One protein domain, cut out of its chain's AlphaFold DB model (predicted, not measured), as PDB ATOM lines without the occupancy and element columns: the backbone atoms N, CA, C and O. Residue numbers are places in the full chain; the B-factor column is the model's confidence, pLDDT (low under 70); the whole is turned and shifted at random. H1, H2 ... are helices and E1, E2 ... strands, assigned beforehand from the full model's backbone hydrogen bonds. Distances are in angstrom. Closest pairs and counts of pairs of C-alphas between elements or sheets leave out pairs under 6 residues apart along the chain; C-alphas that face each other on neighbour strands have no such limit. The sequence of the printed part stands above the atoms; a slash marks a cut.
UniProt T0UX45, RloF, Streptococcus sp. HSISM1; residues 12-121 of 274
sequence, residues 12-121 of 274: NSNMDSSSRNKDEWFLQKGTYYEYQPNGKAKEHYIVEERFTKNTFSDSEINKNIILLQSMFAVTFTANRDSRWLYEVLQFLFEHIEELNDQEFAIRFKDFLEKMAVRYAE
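Overview. This is residues 12 to 121 of the 274 residues of the protein "RloF" of Streptococcus sp. HSISM1 (UniProt T0UX45). A long two-stranded hairpin, E1 and E2, reaches away like an arm from a small head of three helices, and its tip, residues 38 to 43, stands free. In the head H1 and H3 are side by side and run the same way, while H2 runs the opposite way near both, the three centres making a triangle. The printed part has 110 residues, with the order E1, E2, H1, H2, H3 and one antiparallel sheet of two strands; its class is mixed, helices and strands. Residues 12 to 27 hold no named element. The whole is loose, with a radius of gyration of the C-alphas of 17.5 A, and elongated, spanning 62 by 32 by 26 A.

Arrangement. E1, residues 28 to 35, and E2, residues 46 to 54, are a hairpin of antiparallel neighbours, with 148 degrees between their N-to-C directions. C-alphas 28 and 54 face each other at 4.2 A. N 33 and O 48 are within hydrogen-bond range at 2.8 A, as are N 48 and O 33 at 2.9 A. After a tight link of 4 residues comes H1, residues 59 to 75; the closest C-alphas of E2 and H1 are those of Asn 54 and Asn 62, 6.8 A apart. H2, residues 83 to 94, is close to H1 but not clearly touching, its closest C-alphas being those of Phe 72 and Trp 84 at 6.8 A; the two run opposite ways at a steep tilt of 40 degrees. H3, residues 104 to 120, touches H1, with the C-alphas of Ile 65 and Lys 109 closest at 5.8 A; they run the same way at a shallow tilt of 32 degrees. H2 and H3 are close but not clearly touching, with the C-alphas of Val 88 and Leu 112 closest at 7.8 A; they run opposite ways at a shallow tilt of 30 degrees. E1 is apart from H1, H2 and H3, and E2 is apart from H2 and H3. In H1, H2 and H3 every O i to N i+4 pair is within hydrogen-bond range.

Along the chain. E1 begins at C-alpha 28, (13.871, 25.494, -45.154), and is 20.6 A from first to last C-alpha. E2 measures 22.6 A, H1 24.0 A and H2 16.5 A. H3 measures 24.3 A and ends at C-alpha 120, (23.459, 44.158, -62.831).

Size, cuts and confidence. The two C-alphas farthest apart are those of Ala 41 and Glu 121, at 62.6 A. The printed part has no cut, and no link between its named elements is long. The mean pLDDT of the printed part is 85.1; it is under 70 at residue 16 and residues 18 to 19, 31 to 33, 37 to 49 and 79 to 81.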
ATOM      1  N   ASN A  12       9.122  27.791 -54.138       89.62
ATOM      2  CA  ASN A  12       7.877  28.550 -54.175       89.62
ATOM      3  C   ASN A  12       6.691  27.622 -53.875       89.62
ATOM      4  O   ASN A  12       6.666  26.481 -54.342       89.62
ATOM      5  N   SER A  13       5.737  28.076 -53.061       83.62
ATOM      6  CA  SER A  13       4.554  27.280 -52.726       83.62
ATOM      7  C   SER A  13       3.518  27.317 -53.850       83.62
ATOM      8  O   SER A  13       2.965  28.368 -54.161       83.62
ATOM      9  N   ASN A  14       3.186  26.154 -54.410       75.00
ATOM     10  CA  ASN A  14       2.211  26.048 -55.503       75.00
ATOM     11  C   ASN A  14       0.743  26.113 -55.036       75.00
ATOM     12  O   ASN A  14      -0.154  26.318 -55.855       75.00
ATOM     13  N   MET A  15       0.484  25.908 -53.740       70.81
ATOM     14  CA  MET A  15      -0.858  25.865 -53.147       70.81
ATOM     15  C   MET A  15      -0.869  26.517 -51.763       70.81
ATOM     16  O   MET A  15       0.163  26.582 -51.090       70.81
ATOM     17  N   ASP A  16      -2.050  26.965 -51.339       69.75
ATOM     18  CA  ASP A  16      -2.293  27.340 -49.948       69.75
ATOM     19  C   ASP A  16      -2.306  26.090 -49.060       69.75
ATOM     20  O   ASP A  16      -2.780  25.018 -49.440       69.75
ATOM     21  N   SER A  17      -1.778  26.230 -47.854       72.81
ATOM     22  CA  SER A  17      -1.705  25.190 -46.832       72.81
ATOM     23  C   SER A  17      -1.851  25.830 -45.454       72.81
ATOM     24  O   SER A  17      -1.800  27.050 -45.317       72.81
ATOM     25  N   SER A  18      -1.967  25.017 -44.404       68.50
ATOM     26  CA  SER A  18      -2.011  25.526 -43.024       68.50
ATOM     27  C   SER A  18      -0.754  26.296 -42.594       68.50
ATOM     28  O   SER A  18      -0.800  26.992 -41.585       68.50
ATOM     29  N   SER A  19       0.362  26.167 -43.321       65.69
ATOM     30  CA  SER A  19       1.647  26.784 -42.964       65.69
ATOM     31  C   SER A  19       2.212  27.751 -44.003       65.69
ATOM     32  O   SER A  19       3.174  28.446 -43.687       65.69
ATOM     33  N   ARG A  20       1.659  27.795 -45.221       75.69
ATOM     34  CA  ARG A  20       2.153  28.636 -46.323       75.69
ATOM     35  C   ARG A  20       1.039  29.046 -47.262       75.69
ATOM     36  O   ARG A  20       0.198  28.217 -47.611       75.69
ATOM     37  N   ASN A  21       1.120  30.279 -47.739       77.81
ATOM     38  CA  ASN A  21       0.255  30.775 -48.798       77.81
ATOM     39  C   ASN A  21       0.825  30.415 -50.175       77.81
ATOM     40  O   ASN A  21       2.032  30.221 -50.350       77.81
ATOM     41  N   LYS A  22      -0.038  30.379 -51.183       81.31
ATOM     42  CA  LYS A  22       0.341  30.262 -52.584       81.31
ATOM     43  C   LYS A  22       1.289  31.402 -52.979       81.31
ATOM     44  O   LYS A  22       1.182  32.543 -52.513       81.31
ATOM     45  N   ASP A  23       2.248  31.077 -53.837       82.94
ATOM     46  CA  ASP A  23       3.283  31.976 -54.344       82.94
ATOM     47  C   ASP A  23       4.228  32.516 -53.250       82.94
ATOM     48  O   ASP A  23       4.851  33.572 -53.403       82.94
ATOM     49  N   GLU A  24       4.312  31.851 -52.095       88.00
ATOM     50  CA  GLU A  24       5.252  32.182 -51.023       88.00
ATOM     51  C   GLU A  24       6.615  31.518 -51.253       88.00
ATOM     52  O   GLU A  24       6.698  30.317 -51.518       88.00
ATOM     53  N   TRP A  25       7.689  32.308 -51.150       93.25
ATOM     54  CA  TRP A  25       9.062  31.816 -51.245       93.25
ATOM     55  C   TRP A  25       9.572  31.370 -49.883       93.25
ATOM     56  O   TRP A  25       9.447  32.105 -48.904       93.25
ATOM     57  N   PHE A  26      10.207  30.204 -49.831       92.19
ATOM     58  CA  PHE A  26      10.758  29.662 -48.598       92.19
ATOM     59  C   PHE A  26      12.095  28.959 -48.828       92.19
ATOM     60  O   PHE A  26      12.363  28.395 -49.890       92.19
ATOM     61  N   LEU A  27      12.922  28.980 -47.783       92.88
ATOM     62  CA  LEU A  27      14.202  28.289 -47.709       92.88
ATOM     63  C   LEU A  27      14.288  27.602 -46.347       92.88
ATOM     64  O   LEU A  27      14.459  28.256 -45.313       92.88
ATOM     65  N   GLN A  28      14.043  26.297 -46.357       88.88
ATOM     66  CA  GLN A  28      13.871  25.494 -45.154       88.88
ATOM     67  C   GLN A  28      14.514  24.123 -45.333       88.88
ATOM     68  O   GLN A  28      14.401  23.522 -46.406       88.88
ATOM     69  N   LYS A  29      15.148  23.631 -44.265       83.00
ATOM     70  CA  LYS A  29      15.775  22.306 -44.218       83.00
ATOM     71  C   LYS A  29      14.727  21.230 -43.949       83.00
ATOM     72  O   LYS A  29      13.798  21.443 -43.165       83.00
ATOM     73  N   GLY A  30      14.885  20.080 -44.599       73.00
ATOM     74  CA  GLY A  30      14.127  18.878 -44.262       73.00
ATOM     75  C   GLY A  30      14.465  18.447 -42.838       73.00
ATOM     76  O   GLY A  30      15.633  18.263 -42.500       73.00
ATOM     77  N   THR A  31      13.455  18.332 -41.981       67.62
ATOM     78  CA  THR A  31      13.613  17.787 -40.630       67.62
ATOM     79  C   THR A  31      12.764  16.540 -40.496       67.62
ATOM     80  O   THR A  31      11.571  16.569 -40.792       67.62
ATOM     81  N   TYR A  32      13.391  15.445 -40.075       68.38
ATOM     82  CA  TYR A  32      12.712  14.181 -39.832       68.38
ATOM     83  C   TYR A  32      12.008  14.239 -38.478       68.38
ATOM     84  O   TYR A  32      12.628  14.524 -37.453       68.38
ATOM     85  N   TYR A  33      10.703  13.996 -38.491       63.31
ATOM     86  CA  TYR A  33       9.876  13.849 -37.308       63.31
ATOM     87  C   TYR A  33       9.472  12.391 -37.185       63.31
ATOM     88  O   TYR A  33       8.814  11.852 -38.073       63.31
ATOM     89  N   GLU A  34       9.840  11.775 -36.070       70.88
ATOM     90  CA  GLU A  34       9.388  10.436 -35.723       70.88
ATOM     91  C   GLU A  34       8.226  10.549 -34.743       70.88
ATOM     92  O   GLU A  34       8.350  11.166 -33.683       70.88
ATOM     93  N   TYR A  35       7.078   9.974 -35.092       74.38
ATOM     94  CA  TYR A  35       5.939   9.908 -34.182       74.38
ATOM     95  C   TYR A  35       5.192   8.583 -34.317       74.38
ATOM     96  O   TYR A  35       5.224   7.919 -35.356       74.38
ATOM     97  N   GLN A  36       4.503   8.200 -33.243       70.00
ATOM     98  CA  GLN A  36       3.609   7.049 -33.238       70.00
ATOM     99  C   GLN A  36       2.171   7.530 -33.469       70.00
ATOM    100  O   GLN A  36       1.680   8.364 -32.702       70.00
ATOM    101  N   PRO A  37       1.473   7.057 -34.513       65.31
ATOM    102  CA  PRO A  37       0.063   7.373 -34.698       65.31
ATOM    103  C   PRO A  37      -0.778   6.737 -33.579       65.31
ATOM    104  O   PRO A  37      -0.629   5.553 -33.269       65.31
ATOM    105  N   ASN A  38      -1.684   7.519 -32.984       59.84
ATOM    106  CA  ASN A  38      -2.556   7.060 -31.902       59.84
ATOM    107  C   ASN A  38      -3.361   5.814 -32.322       59.84
ATOM    108  O   ASN A  38      -4.059   5.834 -33.336       59.84
ATOM    109  N   GLY A  39      -3.287   4.745 -31.521       64.50
ATOM    110  CA  GLY A  39      -4.108   3.537 -31.683       64.50
ATOM    111  C   GLY A  39      -3.469   2.362 -32.438       64.50
ATOM    112  O   GLY A  39      -4.171   1.389 -32.705       64.50
ATOM    113  N   LYS A  40      -2.169   2.399 -32.770       55.47
ATOM    114  CA  LYS A  40      -1.438   1.240 -33.325       55.47
ATOM    115  C   LYS A  40      -0.388   0.702 -32.344       55.47
ATOM    116  O   LYS A  40       0.106   1.438 -31.496       55.47
ATOM    117  N   ALA A  41      -0.089  -0.600 -32.442       58.34
ATOM    118  CA  ALA A  41       0.902  -1.286 -31.610       58.34
ATOM    119  C   ALA A  41       2.269  -0.570 -31.646       58.34
ATOM    120  O   ALA A  41       2.614   0.044 -32.656       58.34
ATOM    121  N   LYS A  42       3.041  -0.682 -30.552       56.19
ATOM    122  CA  LYS A  42       4.304   0.033 -30.241       56.19
ATOM    123  C   LYS A  42       5.436  -0.058 -31.292       56.19
ATOM    124  O   LYS A  42       6.506   0.492 -31.057       56.19
ATOM    125  N   GLU A  43       5.222  -0.718 -32.425       57.50
ATOM    126  CA  GLU A  43       6.246  -1.071 -33.417       57.50
ATOM    127  C   GLU A  43       6.208  -0.221 -34.701       57.50
ATOM    128  O   GLU A  43       7.073  -0.369 -35.560       57.50
ATOM    129  N   HIS A  44       5.254   0.708 -34.849       55.28
ATOM    130  CA  HIS A  44       5.152   1.556 -36.044       55.28
ATOM    131  C   HIS A  44       5.474   3.023 -35.740       55.28
ATOM    132  O   HIS A  44       4.585   3.816 -35.430       55.28
ATOM    133  N   TYR A  45       6.750   3.388 -35.868       64.62
ATOM    134  CA  TYR A  45       7.165   4.786 -35.980       64.62
ATOM    135  C   TYR A  45       6.989   5.247 -37.428       64.62
ATOM    136  O   TYR A  45       7.458   4.590 -38.358       64.62
ATOM    137  N   ILE A  46       6.295   6.366 -37.620       67.00
ATOM    138  CA  ILE A  46       6.252   7.055 -38.910       67.00
ATOM    139  C   ILE A  46       7.355   8.104 -38.890       67.00
ATOM    140  O   ILE A  46       7.403   8.926 -37.975       67.00
ATOM    141  N   VAL A  47       8.216   8.076 -39.907       66.00
ATOM    142  CA  VAL A  47       9.198   9.128 -40.172       66.00
ATOM    143  C   VAL A  47       8.612  10.055 -41.235       66.00
ATOM    144  O   VAL A  47       8.479   9.667 -42.394       66.00
ATOM    145  N   GLU A  48       8.243  11.273 -40.847       65.38
ATOM    146  CA  GLU A  48       7.811  12.323 -41.776       65.38
ATOM    147  C   GLU A  48       8.909  13.369 -41.944       65.38
ATOM    148  O   GLU A  48       9.389  13.948 -40.970       65.38
ATOM    149  N   GLU A  49       9.272  13.675 -43.187       65.19
ATOM    150  CA  GLU A  49      10.093  14.842 -43.484       65.19
ATOM    151  C   GLU A  49       9.201  16.086 -43.537       65.19
ATOM    152  O   GLU A  49       8.293  16.195 -44.363       65.19
ATOM    153  N   ARG A  50       9.458  17.048 -42.649       70.31
ATOM    154  CA  ARG A  50       8.770  18.341 -42.648       70.31
ATOM    155  C   ARG A  50       9.771  19.466 -42.867       70.31
ATOM    156  O   ARG A  50      10.819  19.526 -42.224       70.31
ATOM    157  N   PHE A  51       9.408  20.396 -43.743       72.56
ATOM    158  CA  PHE A  51      10.128  21.647 -43.968       72.56
ATOM    159  C   PHE A  51       9.470  22.724 -43.113       72.56
ATOM    160  O   PHE A  51       8.530  23.369 -43.563       72.56
ATOM    161  N   THR A  52       9.870  22.839 -41.851       71.31
ATOM    162  CA  THR A  52       9.286  23.805 -40.896       71.31
ATOM    163  C   THR A  52      10.325  24.756 -40.321       71.31
ATOM    164  O   THR A  52       9.965  25.817 -39.818       71.31
ATOM    165  N   LYS A  53      11.612  24.406 -40.402       82.38
ATOM    166  CA  LYS A  53      12.718  25.213 -39.884       82.38
ATOM    167  C   LYS A  53      13.475  25.874 -41.024       82.38
ATOM    168  O   LYS A  53      13.769  25.227 -42.029       82.38
ATOM    169  N   ASN A  54      13.813  27.149 -40.844       90.00
ATOM    170  CA  ASN A  54      14.710  27.865 -41.748       90.00
ATOM    171  C   ASN A  54      16.013  27.088 -41.942       90.00
ATOM    172  O   ASN A  54      16.501  26.425 -41.025       90.00
ATOM    173  N   THR A  55      16.565  27.171 -43.149       90.94
ATOM    174  CA  THR A  55      17.847  26.539 -43.479       90.94
ATOM    175  C   THR A  55      18.978  27.096 -42.626       90.94
ATOM    176  O   THR A  55      19.850  26.335 -42.193       90.94
ATOM    177  N   PHE A  56      18.925  28.401 -42.359       92.75
ATOM    178  CA  PHE A  56      19.836  29.115 -41.473       92.75
ATOM    179  C   PHE A  56      19.091  29.606 -40.229       92.75
ATOM    180  O   PHE A  56      17.944  30.047 -40.319       92.75
ATOM    181  N   SER A  57      19.734  29.506 -39.063       90.25
ATOM    182  CA  SER A  57      19.162  29.922 -37.775       90.25
ATOM    183  C   SER A  57      18.943  31.433 -37.691       90.25
ATOM    184  O   SER A  57      17.943  31.866 -37.124       90.25
ATOM    185  N   ASP A  58      19.843  32.219 -38.283       94.44
ATOM    186  CA  ASP A  58      19.673  33.659 -38.458       94.44
ATOM    187  C   ASP A  58      18.564  33.929 -39.492       94.44
ATOM    188  O   ASP A  58      18.714  33.671 -40.692       94.44
ATOM    189  N   SER A  59      17.423  34.431 -39.013       93.69
ATOM    190  CA  SER A  59      16.249  34.713 -39.839       93.69
ATOM    191  C   SER A  59      16.483  35.835 -40.847       93.69
ATOM    192  O   SER A  59      15.912  35.780 -41.938       93.69
ATOM    193  N   GLU A  60      17.326  36.817 -40.521       95.31
ATOM    194  CA  GLU A  60      17.646  37.933 -41.406       95.31
ATOM    195  C   GLU A  60      18.511  37.446 -42.566       95.31
ATOM    196  O   GLU A  60      18.190  37.704 -43.730       95.31
ATOM    197  N   ILE A  61      19.561  36.666 -42.289       96.56
ATOM    198  CA  ILE A  61      20.387  36.053 -43.338       96.56
ATOM    199  C   ILE A  61      19.541  35.106 -44.197       96.56
ATOM    200  O   ILE A  61      19.593  35.182 -45.427       96.56
ATOM    201  N   ASN A  62      18.696  34.273 -43.582       96.31
ATOM    202  CA  ASN A  62      17.806  33.376 -44.320       96.31
ATOM    203  C   ASN A  62      16.856  34.158 -45.249       96.31
ATOM    204  O   ASN A  62      16.675  33.779 -46.406       96.31
ATOM    205  N   LYS A  63      16.290  35.279 -44.781       97.06
ATOM    206  CA  LYS A  63      15.432  36.154 -45.595       97.06
ATOM    207  C   LYS A  63      16.205  36.836 -46.727       97.06
ATOM    208  O   LYS A  63      15.680  36.886 -47.839       97.06
ATOM    209  N   ASN A  64      17.438  37.296 -46.491       97.81
ATOM    210  CA  ASN A  64      18.310  37.847 -47.541       97.81
ATOM    211  C   ASN A  64      18.510  36.825 -48.670       97.81
ATOM    212  O   ASN A  64      18.325  37.153 -49.839       97.81
ATOM    213  N   ILE A  65      18.827  35.575 -48.317       98.25
ATOM    214  CA  ILE A  65      19.062  34.498 -49.286       98.25
ATOM    215  C   ILE A  65      17.776  34.152 -50.048       98.25
ATOM    216  O   ILE A  65      17.818  34.004 -51.269       98.25
ATOM    217  N   ILE A  66      16.623  34.087 -49.364       97.94
ATOM    218  CA  ILE A  66      15.316  33.915 -50.020       97.94
ATOM    219  C   ILE A  66      15.090  35.021 -51.052       97.94
ATOM    220  O   ILE A  66      14.703  34.726 -52.182       97.94
ATOM    221  N   LEU A  67      15.317  36.284 -50.687       98.50
ATOM    222  CA  LEU A  67      15.098  37.416 -51.586       98.50
ATOM    223  C   LEU A  67      16.053  37.391 -52.781       98.50
ATOM    224  O   LEU A  67      15.581  37.508 -53.904       98.50
ATOM    225  N   LEU A  68      17.347  37.151 -52.575       98.56
ATOM    226  CA  LEU A  68      18.324  37.057 -53.664       98.56
ATOM    227  C   LEU A  68      17.982  35.926 -54.640       98.56
ATOM    228  O   LEU A  68      17.867  36.158 -55.839       98.56
ATOM    229  N   GLN A  69      17.750  34.707 -54.147       98.00
ATOM    230  CA  GLN A  69      17.429  33.581 -55.028       98.00
ATOM    231  C   GLN A  69      16.071  33.746 -55.720       98.00
ATOM    232  O   GLN A  69      15.951  33.464 -56.910       98.00
ATOM    233  N   SER A  70      15.048  34.238 -55.012       97.19
ATOM    234  CA  SER A  70      13.738  34.490 -55.630       97.19
ATOM    235  C   SER A  70      13.795  35.610 -56.667       97.19
ATOM    236  O   SER A  70      13.123  35.500 -57.689       97.19
ATOM    237  N   MET A  71      14.638  36.631 -56.473       97.62
ATOM    238  CA  MET A  71      14.919  37.671 -57.467       97.62
ATOM    239  C   MET A  71      15.431  37.064 -58.776       97.62
ATOM    240  O   MET A  71      14.909  37.376 -59.851       97.62
ATOM    241  N   PHE A  72      16.420  36.166 -58.697       96.44
ATOM    242  CA  PHE A  72      16.924  35.454 -59.869       96.44
ATOM    243  C   PHE A  72      15.840  34.574 -60.496       96.44
ATOM    244  O   PHE A  72      15.616  34.658 -61.702       96.44
ATOM    245  N   ALA A  73      15.113  33.803 -59.684       94.38
ATOM    246  CA  ALA A  73      14.076  32.889 -60.154       94.38
ATOM    247  C   ALA A  73      12.934  33.598 -60.907       94.38
ATOM    248  O   ALA A  73      12.501  33.115 -61.951       94.38
ATOM    249  N   VAL A  74      12.459  34.757 -60.427       93.56
ATOM    250  CA  VAL A  74      11.390  35.504 -61.122       93.56
ATOM    251  C   VAL A  74      11.883  36.263 -62.348       93.56
ATOM    252  O   VAL A  74      11.080  36.594 -63.219       93.56
ATOM    253  N   THR A  75      13.183  36.565 -62.415       93.06
ATOM    254  CA  THR A  75      13.765  37.306 -63.539       93.06
ATOM    255  C   THR A  75      14.138  36.371 -64.687       93.06
ATOM    256  O   THR A  75      13.822  36.642 -65.843       93.06
ATOM    257  N   PHE A  76      14.762  35.238 -64.370       91.56
ATOM    258  CA  PHE A  76      15.335  34.296 -65.329       91.56
ATOM    259  C   PHE A  76      14.448  33.060 -65.480       91.56
ATOM    260  O   PHE A  76      14.773  31.962 -65.037       91.56
ATOM    261  N   THR A  77      13.280  33.277 -66.084       80.62
ATOM    262  CA  THR A  77      12.206  32.269 -66.178       80.62
ATOM    263  C   THR A  77      12.338  31.316 -67.361       80.62
ATOM    264  O   THR A  77      11.734  30.245 -67.359       80.62
ATOM    265  N   ALA A  78      13.107  31.681 -68.389       72.88
ATOM    266  CA  ALA A  78      13.353  30.787 -69.508       72.88
ATOM    267  C   ALA A  78      14.280  29.651 -69.054       72.88
ATOM    268  O   ALA A  78      15.297  29.902 -68.416       72.88
ATOM    269  N   ASN A  79      13.994  28.405 -69.451       59.91
ATOM    270  CA  ASN A  79      14.833  27.245 -69.099       59.91
ATOM    271  C   ASN A  79      16.320  27.429 -69.473       59.91
ATOM    272  O   ASN A  79      17.197  26.852 -68.833       59.91
ATOM    273  N   ARG A  80      16.603  28.256 -70.492       58.84
ATOM    274  CA  ARG A  80      17.958  28.618 -70.945       58.84
ATOM    275  C   ARG A  80      18.682  29.602 -70.016       58.84
ATOM    276  O   ARG A  80      19.905  29.640 -70.039       58.84
ATOM    277  N   ASP A  81      17.951  30.328 -69.174       65.62
ATOM    278  CA  ASP A  81      18.485  31.338 -68.252       65.62
ATOM    279  C   ASP A  81      18.688  30.789 -66.827       65.62
ATOM    280  O   ASP A  81      18.915  31.532 -65.874       65.62
ATOM    281  N   SER A  82      18.704  29.462 -66.667       79.31
ATOM    282  CA  SER A  82      19.003  28.761 -65.408       79.31
ATOM    283  C   SER A  82      20.478  28.842 -64.978       79.31
ATOM    284  O   SER A  82      20.892  28.187 -64.022       79.31
ATOM    285  N   ARG A  83      21.277  29.689 -65.638       90.50
ATOM    286  CA  ARG A  83      22.688  29.923 -65.311       90.50
ATOM    287  C   ARG A  83      22.892  30.360 -63.860       90.50
ATOM    288  O   ARG A  83      23.838  29.902 -63.235       90.50
ATOM    289  N   TRP A  84      21.987  31.170 -63.308       94.25
ATOM    290  CA  TRP A  84      22.080  31.586 -61.904       94.25
ATOM    291  C   TRP A  84      22.022  30.378 -60.958       94.25
ATOM    292  O   TRP A  84      22.769  30.313 -59.989       94.25
ATOM    293  N   LEU A  85      21.164  29.395 -61.259       94.00
ATOM    294  CA  LEU A  85      21.016  28.191 -60.448       94.00
ATOM    295  C   LEU A  85      22.259  27.317 -60.578       94.00
ATOM    296  O   LEU A  85      22.726  26.775 -59.584       94.00
ATOM    297  N   TYR A  86      22.818  27.212 -61.784       93.19
ATOM    298  CA  TYR A  86      24.083  26.519 -61.999       93.19
ATOM    299  C   TYR A  86      25.224  27.142 -61.183       93.19
ATOM    300  O   TYR A  86      25.903  26.415 -60.468       93.19
ATOM    301  N   GLU A  87      25.393  28.466 -61.218       95.94
ATOM    302  CA  GLU A  87      26.430  29.169 -60.446       95.94
ATOM    303  C   GLU A  87      26.237  28.983 -58.930       95.94
ATOM    304  O   GLU A  87      27.203  28.751 -58.204       95.94
ATOM    305  N   VAL A  88      24.988  28.990 -58.451       96.50
ATOM    306  CA  VAL A  88      24.671  28.651 -57.054       96.50
ATOM    307  C   VAL A  88      25.058  27.211 -56.726       96.50
ATOM    308  O   VAL A  88      25.691  26.972 -55.703       96.50
ATOM    309  N   LEU A  89      24.712  26.242 -57.576       95.38
ATOM    310  CA  LEU A  89      25.056  24.836 -57.356       95.38
ATOM    311  C   LEU A  89      26.570  24.597 -57.388       95.38
ATOM    312  O   LEU A  89      27.056  23.782 -56.612       95.38
ATOM    313  N   GLN A  90      27.309  25.313 -58.240       96.06
ATOM    314  CA  GLN A  90      28.772  25.270 -58.250       96.06
ATOM    315  C   GLN A  90      29.349  25.758 -56.924       96.06
ATOM    316  O   GLN A  90      30.124  25.031 -56.311       96.06
ATOM    317  N   PHE A  91      28.902  26.918 -56.432       97.25
ATOM    318  CA  PHE A  91      29.320  27.422 -55.122       97.25
ATOM    319  C   PHE A  91      29.011  26.413 -54.003       97.25
ATOM    320  O   PHE A  91      29.869  26.090 -53.188       97.25
ATOM    321  N   LEU A  92      27.797  25.852 -53.980       96.38
ATOM    322  CA  LEU A  92      27.417  24.847 -52.980       96.38
ATOM    323  C   LEU A  92      28.276  23.575 -53.059       96.38
ATOM    324  O   LEU A  92      28.543  22.957 -52.030       96.38
ATOM    325  N   PHE A  93      28.681  23.170 -54.263       95.50
ATOM    326  CA  PHE A  93      29.538  22.008 -54.478       95.50
ATOM    327  C   PHE A  93      30.980  22.258 -54.024       95.50
ATOM    328  O   PHE A  93      31.554  21.411 -53.346       95.50
ATOM    329  N   GLU A  94      31.543  23.421 -54.342       96.19
ATOM    330  CA  GLU A  94      32.899  23.813 -53.933       96.19
ATOM    331  C   GLU A  94      33.031  23.954 -52.409       96.19
ATOM    332  O   GLU A  94      34.087  23.665 -51.854       96.19
ATOM    333  N   HIS A  95      31.940  24.310 -51.726       95.44
ATOM    334  CA  HIS A  95      31.879  24.484 -50.272       95.44
ATOM    335  C   HIS A  95      31.115  23.356 -49.551       95.44
ATOM    336  O   HIS A  95      30.573  23.564 -48.464       95.44
ATOM    337  N   ILE A  96      31.044  22.152 -50.135       93.75
ATOM    338  CA  ILE A  96      30.221  21.050 -49.602       93.75
ATOM    339  C   ILE A  96      30.613  20.621 -48.174       93.75
ATOM    340  O   ILE A  96      29.743  20.290 -47.367       93.75
ATOM    341  N   GLU A  97      31.903  20.675 -47.844       92.62
ATOM    342  CA  GLU A  97      32.426  20.326 -46.514       92.62
ATOM    343  C   GLU A  97      32.111  21.400 -45.458       92.62
ATOM    344  O   GLU A  97      32.085  21.119 -44.263       92.62
ATOM    345  N   GLU A  98      31.807  22.623 -45.897       92.69
ATOM    346  CA  GLU A  98      31.564  23.793 -45.046       92.69
ATOM    347  C   GLU A  98      30.068  24.046 -44.796       92.69
ATOM    348  O   GLU A  98      29.707  24.971 -44.072       92.69
ATOM    349  N   LEU A  99      29.160  23.249 -45.374       89.12
ATOM    350  CA  LEU A  99      27.706  23.506 -45.343       89.12
ATOM    351  C   LEU A  99      27.100  23.593 -43.929       89.12
ATOM    352  O   LEU A  99      25.983  24.101 -43.762       89.12
ATOM    353  N   ASN A 100      27.800  23.060 -42.925       85.88
ATOM    354  CA  ASN A 100      27.401  23.090 -41.517       85.88
ATOM    355  C   ASN A 100      28.163  24.132 -40.683       85.88
ATOM    356  O   ASN A 100      27.865  24.277 -39.496       85.88
ATOM    357  N   ASP A 101      29.109  24.862 -41.276       91.38
ATOM    358  CA  ASP A 101      29.841  25.923 -40.591       91.38
ATOM    359  C   ASP A 101      28.899  27.061 -40.191       91.38
ATOM    360  O   ASP A 101      27.987  27.441 -40.932       91.38
ATOM    361  N   GLN A 102      29.175  27.681 -39.041       83.62
ATOM    362  CA  GLN A 102      28.417  28.845 -38.567       83.62
ATOM    363  C   GLN A 102      28.497  30.024 -39.551       83.62
ATOM    364  O   GLN A 102      27.505  30.710 -39.785       83.62
ATOM    365  N   GLU A 103      29.655  30.199 -40.191       94.06
ATOM    366  CA  GLU A 103      29.933  31.297 -41.121       94.06
ATOM    367  C   GLU A 103      29.466  31.025 -42.561       94.06
ATOM    368  O   GLU A 103      29.447  31.937 -43.393       94.06
ATOM    369  N   PHE A 104      29.048  29.794 -42.888       95.75
ATOM    370  CA  PHE A 104      28.651  29.442 -44.255       95.75
ATOM    371  C   PHE A 104      27.463  30.276 -44.745       95.75
ATOM    372  O   PHE A 104      27.440  30.718 -45.893       95.75
ATOM    373  N   ALA A 105      26.504  30.570 -43.862       95.75
ATOM    374  CA  ALA A 105      25.350  31.409 -44.185       95.75
ATOM    375  C   ALA A 105      25.773  32.813 -44.656       95.75
ATOM    376  O   ALA A 105      25.205  33.357 -45.607       95.75
ATOM    377  N   ILE A 106      26.793  33.385 -44.008       97.06
ATOM    378  CA  ILE A 106      27.335  34.708 -44.325       97.06
ATOM    379  C   ILE A 106      28.081  34.658 -45.660       97.06
ATOM    380  O   ILE A 106      27.806  35.493 -46.524       97.06
ATOM    381  N   ARG A 107      28.946  33.652 -45.865       97.75
ATOM    382  CA  ARG A 107      29.664  33.440 -47.136       97.75
ATOM    383  C   ARG A 107      28.703  33.242 -48.307       97.75
ATOM    384  O   ARG A 107      28.866  33.874 -49.346       97.75
ATOM    385  N   PHE A 108      27.667  32.424 -48.129       98.12
ATOM    386  CA  PHE A 108      26.689  32.145 -49.178       98.12
ATOM    387  C   PHE A 108      25.855  33.378 -49.533       98.12
ATOM    388  O   PHE A 108      25.643  33.673 -50.709       98.12
ATOM    389  N   LYS A 109      25.422  34.145 -48.525       98.12
ATOM    390  CA  LYS A 109      24.747  35.427 -48.751       98.12
ATOM    391  C   LYS A 109      25.652  36.405 -49.511       98.12
ATOM    392  O   LYS A 109      25.191  37.006 -50.475       98.12
ATOM    393  N   ASP A 110      26.915  36.552 -49.109       98.44
ATOM    394  CA  ASP A 110      27.860  37.457 -49.778       98.44
ATOM    395  C   ASP A 110      28.135  37.042 -51.232       98.44
ATOM    396  O   ASP A 110      28.118  37.887 -52.126       98.44
ATOM    397  N   PHE A 111      28.282  35.739 -51.492       98.56
ATOM    398  CA  PHE A 111      28.369  35.196 -52.849       98.56
ATOM    399  C   PHE A 111      27.155  35.587 -53.704       98.56
ATOM    400  O   PHE A 111      27.318  36.076 -54.822       98.56
ATOM    401  N   LEU A 112      25.935  35.426 -53.179       98.69
ATOM    402  CA  LEU A 112      24.707  35.789 -53.890       98.69
ATOM    403  C   LEU A 112      24.593  37.304 -54.130       98.69
ATOM    404  O   LEU A 112      24.134  37.711 -55.197       98.69
ATOM    405  N   GLU A 113      25.013  38.140 -53.174       98.69
ATOM    406  CA  GLU A 113      25.051  39.604 -53.325       98.69
ATOM    407  C   GLU A 113      26.055  40.018 -54.422       98.69
ATOM    408  O   GLU A 113      25.709  40.809 -55.301       98.69
ATOM    409  N   LYS A 114      27.257  39.426 -54.447       98.62
ATOM    410  CA  LYS A 114      28.258  39.633 -55.514       98.62
ATOM    411  C   LYS A 114      27.758  39.163 -56.877       98.62
ATOM    412  O   LYS A 114      27.912  39.861 -57.878       98.62
ATOM    413  N   MET A 115      27.103  38.003 -56.920       98.00
ATOM    414  CA  MET A 115      26.455  37.507 -58.134       98.00
ATOM    415  C   MET A 115      25.379  38.488 -58.616       98.00
ATOM    416  O   MET A 115      25.312  38.779 -59.807       98.00
ATOM    417  N   ALA A 116      24.575  39.058 -57.714       98.19
ATOM    418  CA  ALA A 116      23.552  40.037 -58.072       98.19
ATOM    419  C   ALA A 116      24.147  41.313 -58.690       98.19
ATOM    420  O   ALA A 116      23.602  41.819 -59.676       98.19
ATOM    421  N   VAL A 117      25.277  41.795 -58.164       98.44
ATOM    422  CA  VAL A 117      26.009  42.933 -58.741       98.44
ATOM    423  C   VAL A 117      26.553  42.598 -60.127       98.44
ATOM    424  O   VAL A 117      26.251  43.324 -61.071       98.44
ATOM    425  N   ARG A 118      27.222  41.450 -60.297       97.12
ATOM    426  CA  ARG A 118      27.715  40.995 -61.611       97.12
ATOM    427  C   ARG A 118      26.595  40.900 -62.649       97.12
ATOM    428  O   ARG A 118      26.763  41.260 -63.807       97.12
ATOM    429  N   TYR A 119      25.416  40.429 -62.251       95.81
ATOM    430  CA  TYR A 119      24.264  40.380 -63.151       95.81
ATOM    431  C   TYR A 119      23.689  41.776 -63.461       95.81
ATOM    432  O   TYR A 119      23.081  41.950 -64.519       95.81
ATOM    433  N   ALA A 120      23.881  42.775 -62.593       96.19
ATOM    434  CA  ALA A 120      23.459  44.158 -62.831       96.19
ATOM    435  C   ALA A 120      24.362  44.900 -63.833       96.19
ATOM    436  O   ALA A 120      23.895  45.841 -64.490       96.19
ATOM    437  N   GLU A 121      25.615  44.465 -63.992       93.25
ATOM    438  CA  GLU A 121      26.565  45.016 -64.963       93.25
ATOM    439  C   GLU A 121      25.969  45.018 -66.380       93.25
ATOM    440  O   GLU A 121      25.365  44.044 -66.845       93.25
TER     441      GLU A 121